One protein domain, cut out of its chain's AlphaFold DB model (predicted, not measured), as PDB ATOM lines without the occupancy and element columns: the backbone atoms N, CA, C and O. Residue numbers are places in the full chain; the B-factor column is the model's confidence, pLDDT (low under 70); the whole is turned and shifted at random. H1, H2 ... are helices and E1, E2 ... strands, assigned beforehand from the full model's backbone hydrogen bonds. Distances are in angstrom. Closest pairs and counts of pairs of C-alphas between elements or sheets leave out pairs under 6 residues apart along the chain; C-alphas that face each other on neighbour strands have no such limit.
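AT A GLANCE: This is residues 104 to 224 of the 256 residues of the protein "Spermatogenesis-defective protein 39 (inferred by orthology to a C. elegans protein)" of Anisakis simplex (UniProt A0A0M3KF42). Look first for helix H5 in the middle, with H3, H6 and H7 packed round it and H4 folded back on H3. A small two-stranded hairpin, E1 and E2, lies at one end of the longest axis, and H1 with the short H2 lies toward the other. The printed part has 121 residues, with seven named helices and two named strands in the order H1 H2 H3 H4 H5 H6 E1 E2 H7; the sheet, E1 - E2, is antiparallel and the class is mostly helix. The whole is compact, with a radius of gyration of the C-alphas of 14.8 A and spans of 43 by 31 by 27 A.

HOW THE PARTS SIT: Begin at the hairpin of E1, residues 194 to 196, and E2, residues 202 to 204, antiparallel at 151 degrees; N 195 and O 203 are within hydrogen-bond range at 2.8 A, N 203 and O 195 at 2.9 A. From there go to H6, residues 186 to 192, and the hub H5, residues 169 to 182: they form a helical hairpin, touch with closest C-alphas Val 177 and Ile 189 at 5.9 A, and run opposite ways at a shallow tilt of 7 degrees. H7, residues 210 to 217, touches residues 177 to 181 of H5 alone, at a steep tilt of 38 degrees; the closest C-alphas are Ser 181 and Leu 217, 5.5 A. H3, residues 136 to 146, touches H5 at a steep tilt of 41 degrees, the same way; the closest C-alphas are Leu 145 and Ala 179, 4.9 A. H4, residues 158 to 164, touches H3 in a helical hairpin, at a shallow tilt of 33 degrees, only just short of steep; the closest C-alphas are Cys 143 and Pro 158, 5.3 A. H2, residues 121 to 124, is close to H3 but not clearly touching, with C-alphas Val 121 and Tyr 146 at 7.0 A. H1, residues 104 to 115, is near H3 and apart from H5. Every O i to N i+4 pair is within hydrogen-bond range in H1, H3, H4, H6 and H7, and 9 of 10 in H5; H2 is too short for such a pair.

IN THESE COORDINATES: Find C-alpha 104 at (41.721, -7.305, 225.249), where H1 begins; it runs 16.2 A. H2 is 5.2 A long, H3 15.5 A and H4 10.0 A. Find C-alpha 169 at (46.184, 19.743, 227.229); H5 runs 20.0 A from there. H6 is 9.8 A long, E1 6.5 A, E2 6.9 A and H7 10.4 A, ending at C-alpha 217, (33.443, 22.045, 213.945).

THE WHOLE: The two C-alphas farthest apart, Ser 128 and Leu 199, are 46.3 A apart. The printed part has no cut; the links H2 to H3 and H3 to H4 are long. Look for pLDDT under 70 at residue 104, residues 128 to 135, residue 198 and residues 200 to 201.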
ATOM      1  N   SER A 104      42.741  -6.645 224.451       66.12
ATOM      2  CA  SER A 104      41.721  -7.305 225.249       66.12
ATOM      3  C   SER A 104      40.852  -6.311 226.038       66.12
ATOM      4  O   SER A 104      39.633  -6.418 225.983       66.12
ATOM      5  N   LYS A 105      41.432  -5.286 226.679       75.31
ATOM      6  CA  LYS A 105      40.702  -4.270 227.459       75.31
ATOM      7  C   LYS A 105      39.870  -3.349 226.577       75.31
ATOM      8  O   LYS A 105      38.747  -3.015 226.941       75.31
ATOM      9  N   PHE A 106      40.390  -2.969 225.411       81.06
ATOM     10  CA  PHE A 106      39.631  -2.182 224.435       81.06
ATOM     11  C   PHE A 106      38.490  -2.987 223.822       81.06
ATOM     12  O   PHE A 106      37.370  -2.498 223.761       81.06
ATOM     13  N   LYS A 107      38.740  -4.248 223.452       82.19
ATOM     14  CA  LYS A 107      37.689  -5.165 222.992       82.19
ATOM     15  C   LYS A 107      36.621  -5.383 224.066       82.19
ATOM     16  O   LYS A 107      35.441  -5.306 223.759       82.19
ATOM     17  N   ALA A 108      37.014  -5.574 225.324       84.12
ATOM     18  CA  ALA A 108      36.075  -5.721 226.434       84.12
ATOM     19  C   ALA A 108      35.234  -4.450 226.654       84.12
ATOM     20  O   ALA A 108      34.031  -4.544 226.900       84.12
ATOM     21  N   ALA A 109      35.839  -3.265 226.533       86.38
ATOM     22  CA  ALA A 109      35.119  -1.996 226.590       86.38
ATOM     23  C   ALA A 109      34.128  -1.851 225.422       86.38
ATOM     24  O   ALA A 109      32.981  -1.470 225.648       86.38
ATOM     25  N   ASP A 110      34.539  -2.213 224.200       88.75
ATOM     26  CA  ASP A 110      33.679  -2.224 223.010       88.75
ATOM     27  C   ASP A 110      32.481  -3.160 223.215       88.75
ATOM     28  O   ASP A 110      31.330  -2.753 223.078       88.75
ATOM     29  N   GLU A 111      32.728  -4.408 223.608       87.00
ATOM     30  CA  GLU A 111      31.680  -5.401 223.851       87.00
ATOM     31  C   GLU A 111      30.717  -4.961 224.955       87.00
ATOM     32  O   GLU A 111      29.501  -5.102 224.811       87.00
ATOM     33  N   SER A 112      31.243  -4.404 226.049       87.44
ATOM     34  CA  SER A 112      30.421  -3.859 227.127       87.44
ATOM     35  C   SER A 112      29.567  -2.692 226.629       87.44
ATOM     36  O   SER A 112      28.373  -2.648 226.909       87.44
ATOM     37  N   GLY A 113      30.143  -1.759 225.868       84.56
ATOM     38  CA  GLY A 113      29.418  -0.616 225.317       84.56
ATOM     39  C   GLY A 113      28.327  -1.027 224.327       84.56
ATOM     40  O   GLY A 113      27.225  -0.481 224.380       84.56
ATOM     41  N   ILE A 114      28.591  -2.035 223.487       85.69
ATOM     42  CA  ILE A 114      27.610  -2.621 222.561       85.69
ATOM     43  C   ILE A 114      26.460  -3.261 223.344       85.69
ATOM     44  O   ILE A 114      25.300  -2.941 223.091       85.69
ATOM     45  N   LYS A 115      26.763  -4.116 224.331       86.25
ATOM     46  CA  LYS A 115      25.747  -4.777 225.172       86.25
ATOM     47  C   LYS A 115      24.859  -3.777 225.909       86.25
ATOM     48  O   LYS A 115      23.680  -4.037 226.112       86.25
ATOM     49  N   MET A 116      25.418  -2.634 226.300       82.75
ATOM     50  CA  MET A 116      24.699  -1.567 226.997       82.75
ATOM     51  C   MET A 116      23.971  -0.593 226.056       82.75
ATOM     52  O   MET A 116      23.386   0.371 226.546       82.75
ATOM     53  N   GLY A 117      24.038  -0.786 224.733       80.25
ATOM     54  CA  GLY A 117      23.439   0.122 223.748       80.25
ATOM     55  C   GLY A 117      24.087   1.511 223.699       80.25
ATOM     56  O   GLY A 117      23.478   2.458 223.222       80.25
ATOM     57  N   ARG A 118      25.315   1.665 224.212       77.44
ATOM     58  CA  ARG A 118      26.026   2.958 224.298       77.44
ATOM     59  C   ARG A 118      26.885   3.265 223.074       77.44
ATOM     60  O   ARG A 118      27.353   4.385 222.922       77.44
ATOM     61  N   LEU A 119      27.093   2.273 222.213       79.00
ATOM     62  CA  LEU A 119      27.929   2.365 221.015       79.00
ATOM     63  C   LEU A 119      27.099   2.321 219.729       79.00
ATOM     64  O   LEU A 119      27.532   1.757 218.728       79.00
ATOM     65  N   ASP A 120      25.921   2.953 219.721       80.25
ATOM     66  CA  ASP A 120      25.146   3.162 218.486       80.25
ATOM     67  C   ASP A 120      25.962   3.885 217.410       80.25
ATOM     68  O   ASP A 120      25.767   3.665 216.217       80.25
ATOM     69  N   VAL A 121      26.946   4.674 217.837       81.31
ATOM     70  CA  VAL A 121      27.900   5.357 216.970       81.31
ATOM     71  C   VAL A 121      28.721   4.390 216.096       81.31
ATOM     72  O   VAL A 121      29.170   4.802 215.036       81.31
ATOM     73  N   PHE A 122      28.861   3.100 216.450       82.75
ATOM     74  CA  PHE A 122      29.463   2.088 215.562       82.75
ATOM     75  C   PHE A 122      28.623   1.797 214.316       82.75
ATOM     76  O   PHE A 122      29.166   1.322 213.319       82.75
ATOM     77  N   LYS A 123      27.314   2.072 214.347       80.94
ATOM     78  CA  LYS A 123      26.451   1.952 213.164       80.94
ATOM     79  C   LYS A 123      26.765   3.051 212.152       80.94
ATOM     80  O   LYS A 123      26.730   2.801 210.954       80.94
ATOM     81  N   GLU A 124      27.070   4.252 212.641       77.69
ATOM     82  CA  GLU A 124      27.401   5.411 211.804       77.69
ATOM     83  C   GLU A 124      28.885   5.430 211.406       77.69
ATOM     84  O   GLU A 124      29.225   5.741 210.267       77.69
ATOM     85  N   PHE A 125      29.767   5.030 212.323       79.88
ATOM     86  CA  PHE A 125      31.213   4.967 212.137       79.88
ATOM     87  C   PHE A 125      31.731   3.578 212.542       79.88
ATOM     88  O   PHE A 125      32.136   3.366 213.688       79.88
ATOM     89  N   PRO A 126      31.712   2.598 211.621       77.31
ATOM     90  CA  PRO A 126      32.198   1.256 211.906       77.31
ATOM     91  C   PRO A 126      33.694   1.255 212.215       77.31
ATOM     92  O   PRO A 126      34.485   1.978 211.604       77.31
ATOM     93  N   LYS A 127      34.110   0.370 213.121       72.62
ATOM     94  CA  LYS A 127      35.529   0.113 213.370       72.62
ATOM     95  C   LYS A 127      36.136  -0.595 212.156       72.62
ATOM     96  O   LYS A 127      35.940  -1.791 211.976       72.62
ATOM     97  N   SER A 128      36.877   0.143 211.337       56.03
ATOM     98  CA  SER A 128      37.513  -0.377 210.120       56.03
ATOM     99  C   SER A 128      38.977  -0.784 210.307       56.03
ATOM    100  O   SER A 128      39.544  -1.427 209.429       56.03
ATOM    101  N   ILE A 129      39.607  -0.415 211.430       61.31
ATOM    102  CA  ILE A 129      41.054  -0.575 211.644       61.31
ATOM    103  C   ILE A 129      41.340  -1.063 213.074       61.31
ATOM    104  O   ILE A 129      40.668  -0.683 214.039       61.31
ATOM    105  N   SER A 130      42.350  -1.926 213.212       68.81
ATOM    106  CA  SER A 130      42.880  -2.363 214.507       68.81
ATOM    107  C   SER A 130      43.640  -1.231 215.202       68.81
ATOM    108  O   SER A 130      44.427  -0.533 214.575       68.81
ATOM    109  N   LEU A 131      43.462  -1.087 216.519       68.38
ATOM    110  CA  LEU A 131      44.233  -0.129 217.327       68.38
ATOM    111  C   LEU A 131      45.676  -0.585 217.587       68.38
ATOM    112  O   LEU A 131      46.498   0.197 218.054       68.38
ATOM    113  N   ILE A 132      45.993  -1.852 217.314       68.12
ATOM    114  CA  ILE A 132      47.335  -2.396 217.536       68.12
ATOM    115  C   ILE A 132      48.321  -1.716 216.581       68.12
ATOM    116  O   ILE A 132      48.065  -1.628 215.383       68.12
ATOM    117  N   GLY A 133      49.448  -1.249 217.122       56.38
ATOM    118  CA  GLY A 133      50.498  -0.579 216.350       56.38
ATOM    119  C   GLY A 133      50.149   0.843 215.902       56.38
ATOM    120  O   GLY A 133      50.973   1.488 215.261       56.38
ATOM    121  N   GLN A 134      48.960   1.349 216.246       65.69
ATOM    122  CA  GLN A 134      48.566   2.717 215.928       65.69
ATOM    123  C   GLN A 134      49.235   3.724 216.878       65.69
ATOM    124  O   GLN A 134      49.483   3.404 218.047       65.69
ATOM    125  N   PRO A 135      49.486   4.963 216.420       69.44
ATOM    126  CA  PRO A 135      49.952   6.035 217.289       69.44
ATOM    127  C   PRO A 135      49.035   6.241 218.502       69.44
ATOM    128  O   PRO A 135      47.809   6.110 218.414       69.44
ATOM    129  N   LEU A 136      49.620   6.647 219.635       73.00
ATOM    130  CA  LEU A 136      48.891   6.925 220.879       73.00
ATOM    131  C   LEU A 136      47.690   7.852 220.659       73.00
ATOM    132  O   LEU A 136      46.630   7.647 221.241       73.00
ATOM    133  N   LEU A 137      47.829   8.862 219.803       78.81
ATOM    134  CA  LEU A 137      46.764   9.837 219.578       78.81
ATOM    135  C   LEU A 137      45.680   9.356 218.617       78.81
ATOM    136  O   LEU A 137      44.544   9.790 218.760       78.81
ATOM    137  N   SER A 138      45.971   8.387 217.746       78.19
ATOM    138  CA  SER A 138      44.929   7.632 217.041       78.19
ATOM    139  C   SER A 138      44.097   6.820 218.037       78.19
ATOM    140  O   SER A 138      42.870   6.786 217.953       78.19
ATOM    141  N   THR A 139      44.756   6.232 219.042       81.94
ATOM    142  CA  THR A 139      44.068   5.540 220.141       81.94
ATOM    143  C   THR A 139      43.274   6.523 221.005       81.94
ATOM    144  O   THR A 139      42.125   6.245 221.335       81.94
ATOM    145  N   LEU A 140      43.819   7.703 221.322       86.38
ATOM    146  CA  LEU A 140      43.082   8.740 222.048       86.38
ATOM    147  C   LEU A 140      41.854   9.208 221.264       86.38
ATOM    148  O   LEU A 140      40.772   9.291 221.837       86.38
ATOM    149  N   TYR A 141      41.999   9.477 219.966       87.94
ATOM    150  CA  TYR A 141      40.885   9.848 219.096       87.94
ATOM    151  C   TYR A 141      39.789   8.777 219.118       87.94
ATOM    152  O   TYR A 141      38.620   9.099 219.311       87.94
ATOM    153  N   TYR A 142      40.169   7.501 219.011       88.50
ATOM    154  CA  TYR A 142      39.247   6.376 219.142       88.50
ATOM    155  C   TYR A 142      38.508   6.383 220.486       88.50
ATOM    156  O   TYR A 142      37.283   6.264 220.522       88.50
ATOM    157  N   CYS A 143      39.232   6.569 221.594       90.44
ATOM    158  CA  CYS A 143      38.623   6.672 222.919       90.44
ATOM    159  C   CYS A 143      37.635   7.839 222.976       90.44
ATOM    160  O   CYS A 143      36.551   7.696 223.528       90.44
ATOM    161  N   CYS A 144      37.981   8.991 222.398       93.44
ATOM    162  CA  CYS A 144      37.094  10.150 222.373       93.44
ATOM    163  C   CYS A 144      35.857   9.925 221.499       93.44
ATOM    164  O   CYS A 144      34.816  10.514 221.763       93.44
ATOM    165  N   LEU A 145      35.962   9.097 220.461       90.06
ATOM    166  CA  LEU A 145      34.866   8.843 219.533       90.06
ATOM    167  C   LEU A 145      33.847   7.844 220.096       90.06
ATOM    168  O   LEU A 145      32.648   8.012 219.893       90.06
ATOM    169  N   TYR A 146      34.320   6.823 220.816       90.25
ATOM    170  CA  TYR A 146      33.492   5.691 221.249       90.25
ATOM    171  C   TYR A 146      33.302   5.614 222.767       90.25
ATOM    172  O   TYR A 146      32.266   5.175 223.250       90.25
ATOM    173  N   HIS A 147      34.279   6.075 223.540       92.81
ATOM    174  CA  HIS A 147      34.391   5.799 224.975       92.81
ATOM    175  C   HIS A 147      34.493   7.074 225.820       92.81
ATOM    176  O   HIS A 147      34.972   7.035 226.953       92.81
ATOM    177  N   TYR A 148      34.042   8.215 225.287       94.19
ATOM    178  CA  TYR A 148      34.210   9.527 225.923       94.19
ATOM    179  C   TYR A 148      33.578   9.619 227.314       94.19
ATOM    180  O   TYR A 148      34.127  10.258 228.207       94.19
ATOM    181  N   ASP A 149      32.447   8.940 227.502       93.19
ATOM    182  CA  ASP A 149      31.678   8.963 228.747       93.19
ATOM    183  C   ASP A 149      32.202   7.966 229.799       93.19
ATOM    184  O   ASP A 149      31.634   7.857 230.889       93.19
ATOM    185  N   LEU A 150      33.270   7.214 229.499       93.00
ATOM    186  CA  LEU A 150      33.865   6.303 230.470       93.00
ATOM    187  C   LEU A 150      34.585   7.070 231.594       93.00
ATOM    188  O   LEU A 150      35.330   8.020 231.328       93.00
ATOM    189  N   PRO A 151      34.443   6.619 232.853       92.44
ATOM    190  CA  PRO A 151      35.129   7.227 233.988       92.44
ATOM    191  C   PRO A 151      36.654   7.066 233.879       92.44
ATOM    192  O   PRO A 151      37.147   6.128 233.261       92.44
ATOM    193  N   VAL A 152      37.412   7.959 234.524       89.75
ATOM    194  CA  VAL A 152      38.892   8.026 234.442       89.75
ATOM    195  C   VAL A 152      39.613   6.740 234.880       89.75
ATOM    196  O   VAL A 152      40.734   6.472 234.457       89.75
ATOM    197  N   ASN A 153      38.967   5.902 235.693       88.69
ATOM    198  CA  ASN A 153      39.499   4.604 236.110       88.69
ATOM    199  C   ASN A 153      39.319   3.495 235.054       88.69
ATOM    200  O   ASN A 153      39.846   2.398 235.229       88.69
ATOM    201  N   ALA A 154      38.581   3.748 233.972       89.69
ATOM    202  CA  ALA A 154      38.431   2.814 232.866       89.69
ATOM    203  C   ALA A 154      39.564   2.994 231.849       89.69
ATOM    204  O   ALA A 154      39.829   4.097 231.381       89.69
ATOM    205  N   PHE A 155      40.181   1.886 231.435       83.38
ATOM    206  CA  PHE A 155      41.345   1.907 230.542       83.38
ATOM    207  C   PHE A 155      41.074   2.545 229.170       83.38
ATOM    208  O   PHE A 155      41.967   3.162 228.607       83.38
ATOM    209  N   ALA A 156      39.855   2.420 228.636       88.94
ATOM    210  CA  ALA A 156      39.460   3.041 227.368       88.94
ATOM    211  C   ALA A 156      38.964   4.495 227.524       88.94
ATOM    212  O   ALA A 156      38.530   5.101 226.548       88.94
ATOM    213  N   SER A 157      39.002   5.065 228.736       92.94
ATOM    214  CA  SER A 157      38.622   6.461 228.959       92.94
ATOM    215  C   SER A 157      39.685   7.406 228.385       92.94
ATOM    216  O   SER A 157      40.866   7.269 228.722       92.94
ATOM    217  N   PRO A 158      39.299   8.426 227.595       93.94
ATOM    218  CA  PRO A 158      40.228   9.448 227.113       93.94
ATOM    219  C   PRO A 158      41.010  10.143 228.228       93.94
ATOM    220  O   PRO A 158      42.183  10.474 228.049       93.94
ATOM    221  N   LEU A 159      40.369  10.359 229.381       94.06
ATOM    222  CA  LEU A 159      41.000  10.982 230.544       94.06
ATOM    223  C   LEU A 159      42.050  10.060 231.167       94.06
ATOM    224  O   LEU A 159      43.128  10.531 231.514       94.06
ATOM    225  N   SER A 160      41.780   8.751 231.219       91.19
ATOM    226  CA  SER A 160      42.761   7.759 231.672       91.19
ATOM    227  C   SER A 160      44.005   7.772 230.784       91.19
ATOM    228  O   SER A 160      45.125   7.884 231.277       91.19
ATOM    229  N   LEU A 161      43.821   7.762 229.456       86.31
ATOM    230  CA  LEU A 161      44.939   7.844 228.508       86.31
ATOM    231  C   LEU A 161      45.728   9.144 228.674       86.31
ATOM    232  O   LEU A 161      46.959   9.130 228.632       86.31
ATOM    233  N   LYS A 162      45.034  10.266 228.868       87.75
ATOM    234  CA  LYS A 162      45.677  11.561 229.092       87.75
ATOM    235  C   LYS A 162      46.596  11.529 230.313       87.75
ATOM    236  O   LYS A 162      47.729  11.990 230.211       87.75
ATOM    237  N   GLU A 163      46.126  10.983 231.432       88.38
ATOM    238  CA  GLU A 163      46.885  10.901 232.684       88.38
ATOM    239  C   GLU A 163      48.041   9.900 232.594       88.38
ATOM    240  O   GLU A 163      49.181  10.238 232.911       88.38
ATOM    241  N   VAL A 164      47.783   8.685 232.104       82.56
ATOM    242  CA  VAL A 164      48.789   7.614 232.035       82.56
ATOM    243  C   VAL A 164      49.931   7.977 231.086       82.56
ATOM    244  O   VAL A 164      51.097   7.772 231.415       82.56
ATOM    245  N   PHE A 165      49.610   8.548 229.923       78.81
ATOM    246  CA  PHE A 165      50.602   8.883 228.898       78.81
ATOM    247  C   PHE A 165      51.044  10.344 228.925       78.81
ATOM    248  O   PHE A 165      51.799  10.760 228.047       78.81
ATOM    249  N   GLN A 166      50.596  11.115 229.922       77.44
ATOM    250  CA  GLN A 166      50.968  12.521 230.102       77.44
ATOM    251  C   GLN A 166      50.721  13.357 228.832       77.44
ATOM    252  O   GLN A 166      51.536  14.192 228.435       77.44
ATOM    253  N   ILE A 167      49.586  13.117 228.166       79.12
ATOM    254  CA  ILE A 167      49.207  13.828 226.941       79.12
ATOM    255  C   ILE A 167      48.912  15.283 227.302       79.12
ATOM    256  O   ILE A 167      48.098  15.564 228.186       79.12
ATOM    257  N   CYS A 168      49.553  16.226 226.607       81.94
ATOM    258  CA  CYS A 168      49.390  17.636 226.945       81.94
ATOM    259  C   CYS A 168      47.965  18.132 226.644       81.94
ATOM    260  O   CYS A 168      47.279  17.628 225.750       81.94
ATOM    261  N   GLU A 169      47.537  19.182 227.350       85.19
ATOM    262  CA  GLU A 169      46.184  19.743 227.229       85.19
ATOM    263  C   GLU A 169      45.809  20.063 225.780       85.19
ATOM    264  O   GLU A 169      44.716  19.746 225.323       85.19
ATOM    265  N   LYS A 170      46.743  20.650 225.026       83.06
ATOM    266  CA  LYS A 170      46.511  21.030 223.633       83.06
ATOM    267  C   LYS A 170      46.196  19.822 222.750       83.06
ATOM    268  O   LYS A 170      45.278  19.905 221.941       83.06
ATOM    269  N   GLN A 171      46.937  18.726 222.908       80.38
ATOM    270  CA  GLN A 171      46.736  17.494 222.137       80.38
ATOM    271  C   GLN A 171      45.456  16.782 222.554       80.38
ATOM    272  O   GLN A 171      44.696  16.346 221.694       80.38
ATOM    273  N   TYR A 172      45.185  16.729 223.858       90.06
ATOM    274  CA  TYR A 172      43.954  16.149 224.376       90.06
ATOM    275  C   TYR A 172      42.716  16.885 223.854       90.06
ATOM    276  O   TYR A 172      41.849  16.270 223.235       90.06
ATOM    277  N   VAL A 173      42.659  18.208 224.047       91.50
ATOM    278  CA  VAL A 173      41.515  19.024 223.616       91.50
ATOM    279  C   VAL A 173      41.359  18.962 222.102       91.50
ATOM    280  O   VAL A 173      40.235  18.881 221.623       91.50
ATOM    281  N   TRP A 174      42.457  18.943 221.339       89.00
ATOM    282  CA  TRP A 174      42.384  18.750 219.893       89.00
ATOM    283  C   TRP A 174      41.700  17.428 219.538       89.00
ATOM    284  O   TRP A 174      40.691  17.448 218.837       89.00
ATOM    285  N   MET A 175      42.211  16.293 220.034       90.69
ATOM    286  CA  MET A 175      41.667  14.970 219.696       90.69
ATOM    287  C   MET A 175      40.206  14.827 220.113       90.69
ATOM    288  O   MET A 175      39.391  14.320 219.344       90.69
ATOM    289  N   ALA A 176      39.870  15.297 221.315       94.56
ATOM    290  CA  ALA A 176      38.507  15.260 221.816       94.56
ATOM    291  C   ALA A 176      37.568  16.126 220.966       94.56
ATOM    292  O   ALA A 176      36.542  15.623 220.527       94.56
ATOM    293  N   VAL A 177      37.926  17.375 220.642       91.94
ATOM    294  CA  VAL A 177      37.104  18.217 219.754       91.94
ATOM    295  C   VAL A 177      36.937  17.566 218.381       91.94
ATOM    296  O   VAL A 177      35.818  17.495 217.889       91.94
ATOM    297  N   SER A 178      38.007  17.041 217.775       87.75
ATOM    298  CA  SER A 178      37.921  16.371 216.471       87.75
ATOM    299  C   SER A 178      36.946  15.184 216.477       87.75
ATOM    300  O   SER A 178      36.164  15.033 215.543       87.75
ATOM    301  N   ALA A 179      36.975  14.340 217.513       90.44
ATOM    302  CA  ALA A 179      36.100  13.169 217.612       90.44
ATOM    303  C   ALA A 179      34.649  13.538 217.969       90.44
ATOM    304  O   ALA A 179      33.696  13.001 217.401       90.44
ATOM    305  N   LEU A 180      34.468  14.487 218.889       92.94
ATOM    306  CA  LEU A 180      33.150  14.933 219.336       92.94
ATOM    307  C   LEU A 180      32.411  15.724 218.251       92.94
ATOM    308  O   LEU A 180      31.191  15.606 218.146       92.94
ATOM    309  N   SER A 181      33.123  16.494 217.418       89.81
ATOM    310  CA  SER A 181      32.514  17.193 216.277       89.81
ATOM    311  C   SER A 181      31.916  16.199 215.290       89.81
ATOM    312  O   SER A 181      30.778  16.364 214.858       89.81
ATOM    313  N   ARG A 182      32.644  15.110 215.010       86.62
ATOM    314  CA  ARG A 182      32.205  14.039 214.107       86.62
ATOM    315  C   ARG A 182      30.920  13.353 214.572       86.62
ATOM    316  O   ARG A 182      30.129  12.891 213.758       86.62
ATOM    317  N   THR A 183      30.695  13.323 215.882       88.12
ATOM    318  CA  THR A 183      29.518  12.715 216.523       88.12
ATOM    319  C   THR A 183      28.491  13.743 216.987       88.12
ATOM    320  O   THR A 183      27.527  13.393 217.665       88.12
ATOM    321  N   ASN A 184      28.651  15.011 216.593       89.19
ATOM    322  CA  ASN A 184      27.743  16.114 216.918       89.19
ATOM    323  C   ASN A 184      27.528  16.318 218.430       89.19
ATOM    324  O   ASN A 184      26.477  16.795 218.866       89.19
ATOM    325  N   ARG A 185      28.521  15.968 219.254       91.38
ATOM    326  CA  ARG A 185      28.488  16.080 220.721       91.38
ATOM    327  C   ARG A 185      28.801  17.518 221.169       91.38
ATOM    328  O   ARG A 185      29.750  17.780 221.906       91.38
ATOM    329  N   TRP A 186      28.009  18.483 220.697       89.56
ATOM    330  CA  TRP A 186      28.280  19.922 220.851       89.56
ATOM    331  C   TRP A 186      28.349  20.395 222.307       89.56
ATOM    332  O   TRP A 186      29.183  21.232 222.647       89.56
ATOM    333  N   THR A 187      27.504  19.839 223.176       89.69
ATOM    334  CA  THR A 187      27.477  20.146 224.615       89.69
ATOM    335  C   THR A 187      28.782  19.762 225.307       89.69
ATOM    336  O   THR A 187      29.277  20.495 226.167       89.69
ATOM    337  N   ASP A 188      29.372  18.636 224.911       93.25
ATOM    338  CA  ASP A 188      30.647  18.170 225.445       93.25
ATOM    339  C   ASP A 188      31.811  19.006 224.926       93.25
ATOM    340  O   ASP A 188      32.712  19.326 225.698       93.25
ATOM    341  N   ILE A 189      31.757  19.439 223.663       91.88
ATOM    342  CA  ILE A 189      32.737  20.377 223.100       91.88
ATOM    343  C   ILE A 189      32.689  21.716 223.839       91.88
ATOM    344  O   ILE A 189      33.735  22.250 224.210       91.88
ATOM    345  N   GLU A 190      31.495  22.262 224.096       88.38
ATOM    346  CA  GLU A 190      31.368  23.497 224.870       88.38
ATOM    347  C   GLU A 190      31.948  23.319 226.275       88.38
ATOM    348  O   GLU A 190      32.734  24.156 226.722       88.38
ATOM    349  N   ARG A 191      31.600  22.226 226.965       90.06
ATOM    350  CA  ARG A 191      32.118  21.930 228.306       90.06
ATOM    351  C   ARG A 191      33.639  21.806 228.304       90.06
ATOM    352  O   ARG A 191      34.285  22.405 229.159       90.06
ATOM    353  N   LEU A 192      34.195  21.069 227.347       91.81
ATOM    354  CA  LEU A 192      35.630  20.842 227.192       91.81
ATOM    355  C   LEU A 192      36.388  22.152 226.964       91.81
ATOM    356  O   LEU A 192      37.451  22.367 227.538       91.81
ATOM    357  N   LEU A 193      35.826  23.045 226.153       89.88
ATOM    358  CA  LEU A 193      36.426  24.340 225.871       89.88
ATOM    359  C   LEU A 193      36.101  25.387 226.940       89.88
ATOM    360  O   LEU A 193      36.569  26.511 226.819       89.88
ATOM    361  N   THR A 194      35.321  25.083 227.979       87.50
ATOM    362  CA  THR A 194      34.903  26.069 228.984       87.50
ATOM    363  C   THR A 194      35.663  25.910 230.296       87.50
ATOM    364  O   THR A 194      35.505  24.938 231.028       87.50
ATOM    365  N   SER A 195      36.419  26.943 230.664       80.56
ATOM    366  CA  SER A 195      37.032  27.071 231.985       80.56
ATOM    367  C   SER A 195      36.112  27.858 232.925       80.56
ATOM    368  O   SER A 195      35.669  28.965 232.596       80.56
ATOM    369  N   LYS A 196      35.820  27.296 234.104       76.00
ATOM    370  CA  LYS A 196      35.093  27.983 235.181       76.00
ATOM    371  C   LYS A 196      36.064  28.851 235.984       76.00
ATOM    372  O   LYS A 196      37.077  28.359 236.470       76.00
ATOM    373  N   LYS A 197      35.751  30.136 236.143       72.69
ATOM    374  CA  LYS A 197      36.470  31.037 237.051       72.69
ATOM    375  C   LYS A 197      35.890  30.931 238.455       72.69
ATOM    376  O   LYS A 197      34.698  30.697 238.629       72.69
ATOM    377  N   LEU A 198      36.738  31.213 239.441       64.69
ATOM    378  CA  LEU A 198      36.394  31.179 240.863       64.69
ATOM    379  C   LEU A 198      35.224  32.119 241.236       64.69
ATOM    380  O   LEU A 198      34.467  31.814 242.144       64.69
ATOM    381  N   LEU A 199      35.028  33.223 240.503       73.06
ATOM    382  CA  LEU A 199      33.968  34.222 240.743       73.06
ATOM    383  C   LEU A 199      32.723  34.030 239.849       73.06
ATOM    384  O   LEU A 199      32.123  35.000 239.399       73.06
ATOM    385  N   GLY A 200      32.367  32.788 239.508       64.75
ATOM    386  CA  GLY A 200      31.109  32.473 238.808       64.75
ATOM    387  C   GLY A 200      31.063  32.802 237.307       64.75
ATOM    388  O   GLY A 200      30.076  32.499 236.642       64.75
ATOM    389  N   GLY A 201      32.127  33.371 236.738       68.81
ATOM    390  CA  GLY A 201      32.248  33.585 235.292       68.81
ATOM    391  C   GLY A 201      32.813  32.363 234.567       68.81
ATOM    392  O   GLY A 201      33.738  31.720 235.055       68.81
ATOM    393  N   SER A 202      32.333  32.067 233.363       74.19
ATOM    394  CA  SER A 202      32.939  31.070 232.475       74.19
ATOM    395  C   SER A 202      33.717  31.752 231.348       74.19
ATOM    396  O   SER A 202      33.415  32.875 230.937       74.19
ATOM    397  N   LYS A 203      34.780  31.109 230.860       77.44
ATOM    398  CA  LYS A 203      35.520  31.568 229.680       77.44
ATOM    399  C   LYS A 203      35.804  30.389 228.768       77.44
ATOM    400  O   LYS A 203      36.325  29.381 229.231       77.44
ATOM    401  N   ILE A 204      35.558  30.564 227.470       80.19
ATOM    402  CA  ILE A 204      36.048  29.610 226.480       80.19
ATOM    403  C   ILE A 204      37.572  29.732 226.364       80.19
ATOM    404  O   ILE A 204      38.112  30.809 226.081       80.19
ATOM    405  N   VAL A 205      38.254  28.618 226.580       82.88
ATOM    406  CA  VAL A 205      39.683  28.414 226.419       82.88
ATOM    407  C   VAL A 205      39.871  27.378 225.318       82.88
ATOM    408  O   VAL A 205      39.591  26.200 225.501       82.88
ATOM    409  N   CYS A 206      40.362  27.833 224.169       84.50
ATOM    410  CA  CYS A 206      40.830  26.950 223.113       84.50
ATOM    411  C   CYS A 206      42.369  26.962 223.129       84.50
ATOM    412  O   CYS A 206      42.955  28.033 222.934       84.50
ATOM    413  N   PRO A 207      43.043  25.824 223.381       82.44
ATOM    414  CA  PRO A 207      44.506  25.753 223.431       82.44
ATOM    415  C   PRO A 207      45.162  25.768 222.035       82.44
ATOM    416  O   PRO A 207      46.382  25.653 221.906       82.44
ATOM    417  N   PHE A 208      44.365  25.921 220.975       81.50
ATOM    418  CA  PHE A 208      44.802  26.062 219.589       81.50
ATOM    419  C   PHE A 208      44.037  27.187 218.874       81.50
ATOM    420  O   PHE A 208      43.138  27.818 219.425       81.50
ATOM    421  N   GLY A 209      44.452  27.516 217.648       75.50
ATOM    422  CA  GLY A 209      43.905  28.655 216.907       75.50
ATOM    423  C   GLY A 209      42.423  28.493 216.556       75.50
ATOM    424  O   GLY A 209      42.000  27.432 216.108       75.50
ATOM    425  N   TRP A 210      41.651  29.578 216.670       77.06
ATOM    426  CA  TRP A 210      40.207  29.594 216.395       77.06
ATOM    427  C   TRP A 210      39.832  29.133 214.988       77.06
ATOM    428  O   TRP A 210      38.838  28.437 214.832       77.06
ATOM    429  N   ARG A 211      40.645  29.461 213.974       76.00
ATOM    430  CA  ARG A 211      40.428  28.975 212.604       76.00
ATOM    431  C   ARG A 211      40.361  27.449 212.553       76.00
ATOM    432  O   ARG A 211      39.430  26.906 211.986       76.00
ATOM    433  N   ARG A 212      41.292  26.774 213.234       77.62
ATOM    434  CA  ARG A 212      41.322  25.308 213.309       77.62
ATOM    435  C   ARG A 212      40.120  24.749 214.060       77.62
ATOM    436  O   ARG A 212      39.591  23.723 213.666       77.62
ATOM    437  N   LEU A 213      39.685  25.426 215.125       82.19
ATOM    438  CA  LEU A 213      38.461  25.039 215.823       82.19
ATOM    439  C   LEU A 213      37.265  25.060 214.867       82.19
ATOM    440  O   LEU A 213      36.518  24.094 214.835       82.19
ATOM    441  N   PHE A 214      37.111  26.113 214.063       80.06
ATOM    442  CA  PHE A 214      36.042  26.157 213.066       80.06
ATOM    443  C   PHE A 214      36.166  25.056 212.027       80.06
ATOM    444  O   PHE A 214      35.177  24.370 211.803       80.06
ATOM    445  N   ASP A 215      37.364  24.841 211.474       78.38
ATOM    446  CA  ASP A 215      37.602  23.764 210.509       78.38
ATOM    447  C   ASP A 215      37.125  22.412 211.075       78.38
ATOM    448  O   ASP A 215      36.423  21.674 210.390       78.38
ATOM    449  N   LEU A 216      37.444  22.116 212.345       82.31
ATOM    450  CA  LEU A 216      37.009  20.894 213.032       82.31
ATOM    451  C   LEU A 216      35.497  20.846 213.287       82.31
ATOM    452  O   LEU A 216      34.896  19.783 213.184       82.31
ATOM    453  N   LEU A 217      34.881  21.969 213.660       82.25
ATOM    454  CA  LEU A 217      33.443  22.045 213.945       82.25
ATOM    455  C   LEU A 217      32.590  21.908 212.679       82.25
ATOM    456  O   LEU A 217      31.452  21.464 212.767       82.25
ATOM    457  N   THR A 218      33.116  22.300 211.519       79.81
ATOM    458  CA  THR A 218      32.397  22.263 210.237       79.81
ATOM    459  C   THR A 218      32.817  21.104 209.335       79.81
ATOM    460  O   THR A 218      32.373  21.056 208.193       79.81
ATOM    461  N   ALA A 219      33.686  20.205 209.809       74.69
ATOM    462  CA  ALA A 219      34.279  19.149 208.987       74.69
ATOM    463  C   ALA A 219      33.263  18.097 208.513       74.69
ATOM    464  O   ALA A 219      33.355  17.647 207.374       74.69
ATOM    465  N   ASP A 220      32.315  17.710 209.372       75.19
ATOM    466  CA  ASP A 220      31.374  16.619 209.089       75.19
ATOM    467  C   ASP A 220      29.934  17.133 208.911       75.19
ATOM    468  O   ASP A 220      29.372  17.064 207.819       75.19
ATOM    469  N   ARG A 221      29.319  17.684 209.967       72.75
ATOM    470  CA  ARG A 221      27.978  18.289 209.906       72.75
ATOM    471  C   ARG A 221      28.004  19.695 210.482       72.75
ATOM    472  O   ARG A 221      28.737  19.963 211.431       72.75
ATOM    473  N   LEU A 222      27.187  20.595 209.925       72.38
ATOM    474  CA  LEU A 222      27.110  21.956 210.447       72.38
ATOM    475  C   LEU A 222      26.577  21.944 211.891       72.38
ATOM    476  O   LEU A 222      25.513  21.365 212.137       72.38
ATOM    477  N   PRO A 223      27.258  22.633 212.824       76.31
ATOM    478  CA  PRO A 223      26.735  22.812 214.162       76.31
ATOM    479  C   PRO A 223      25.432  23.618 214.109       76.31
ATOM    480  O   PRO A 223      25.262  24.473 213.232       76.31
ATOM    481  N   PRO A 224      24.501  23.388 215.047       78.94
ATOM    482  CA  PRO A 224      23.281  24.171 215.099       78.94
ATOM    483  C   PRO A 224      23.591  25.655 215.375       78.94
ATOM    484  O   PRO A 224      24.667  26.037 215.849       78.94
TER     485      PRO A 224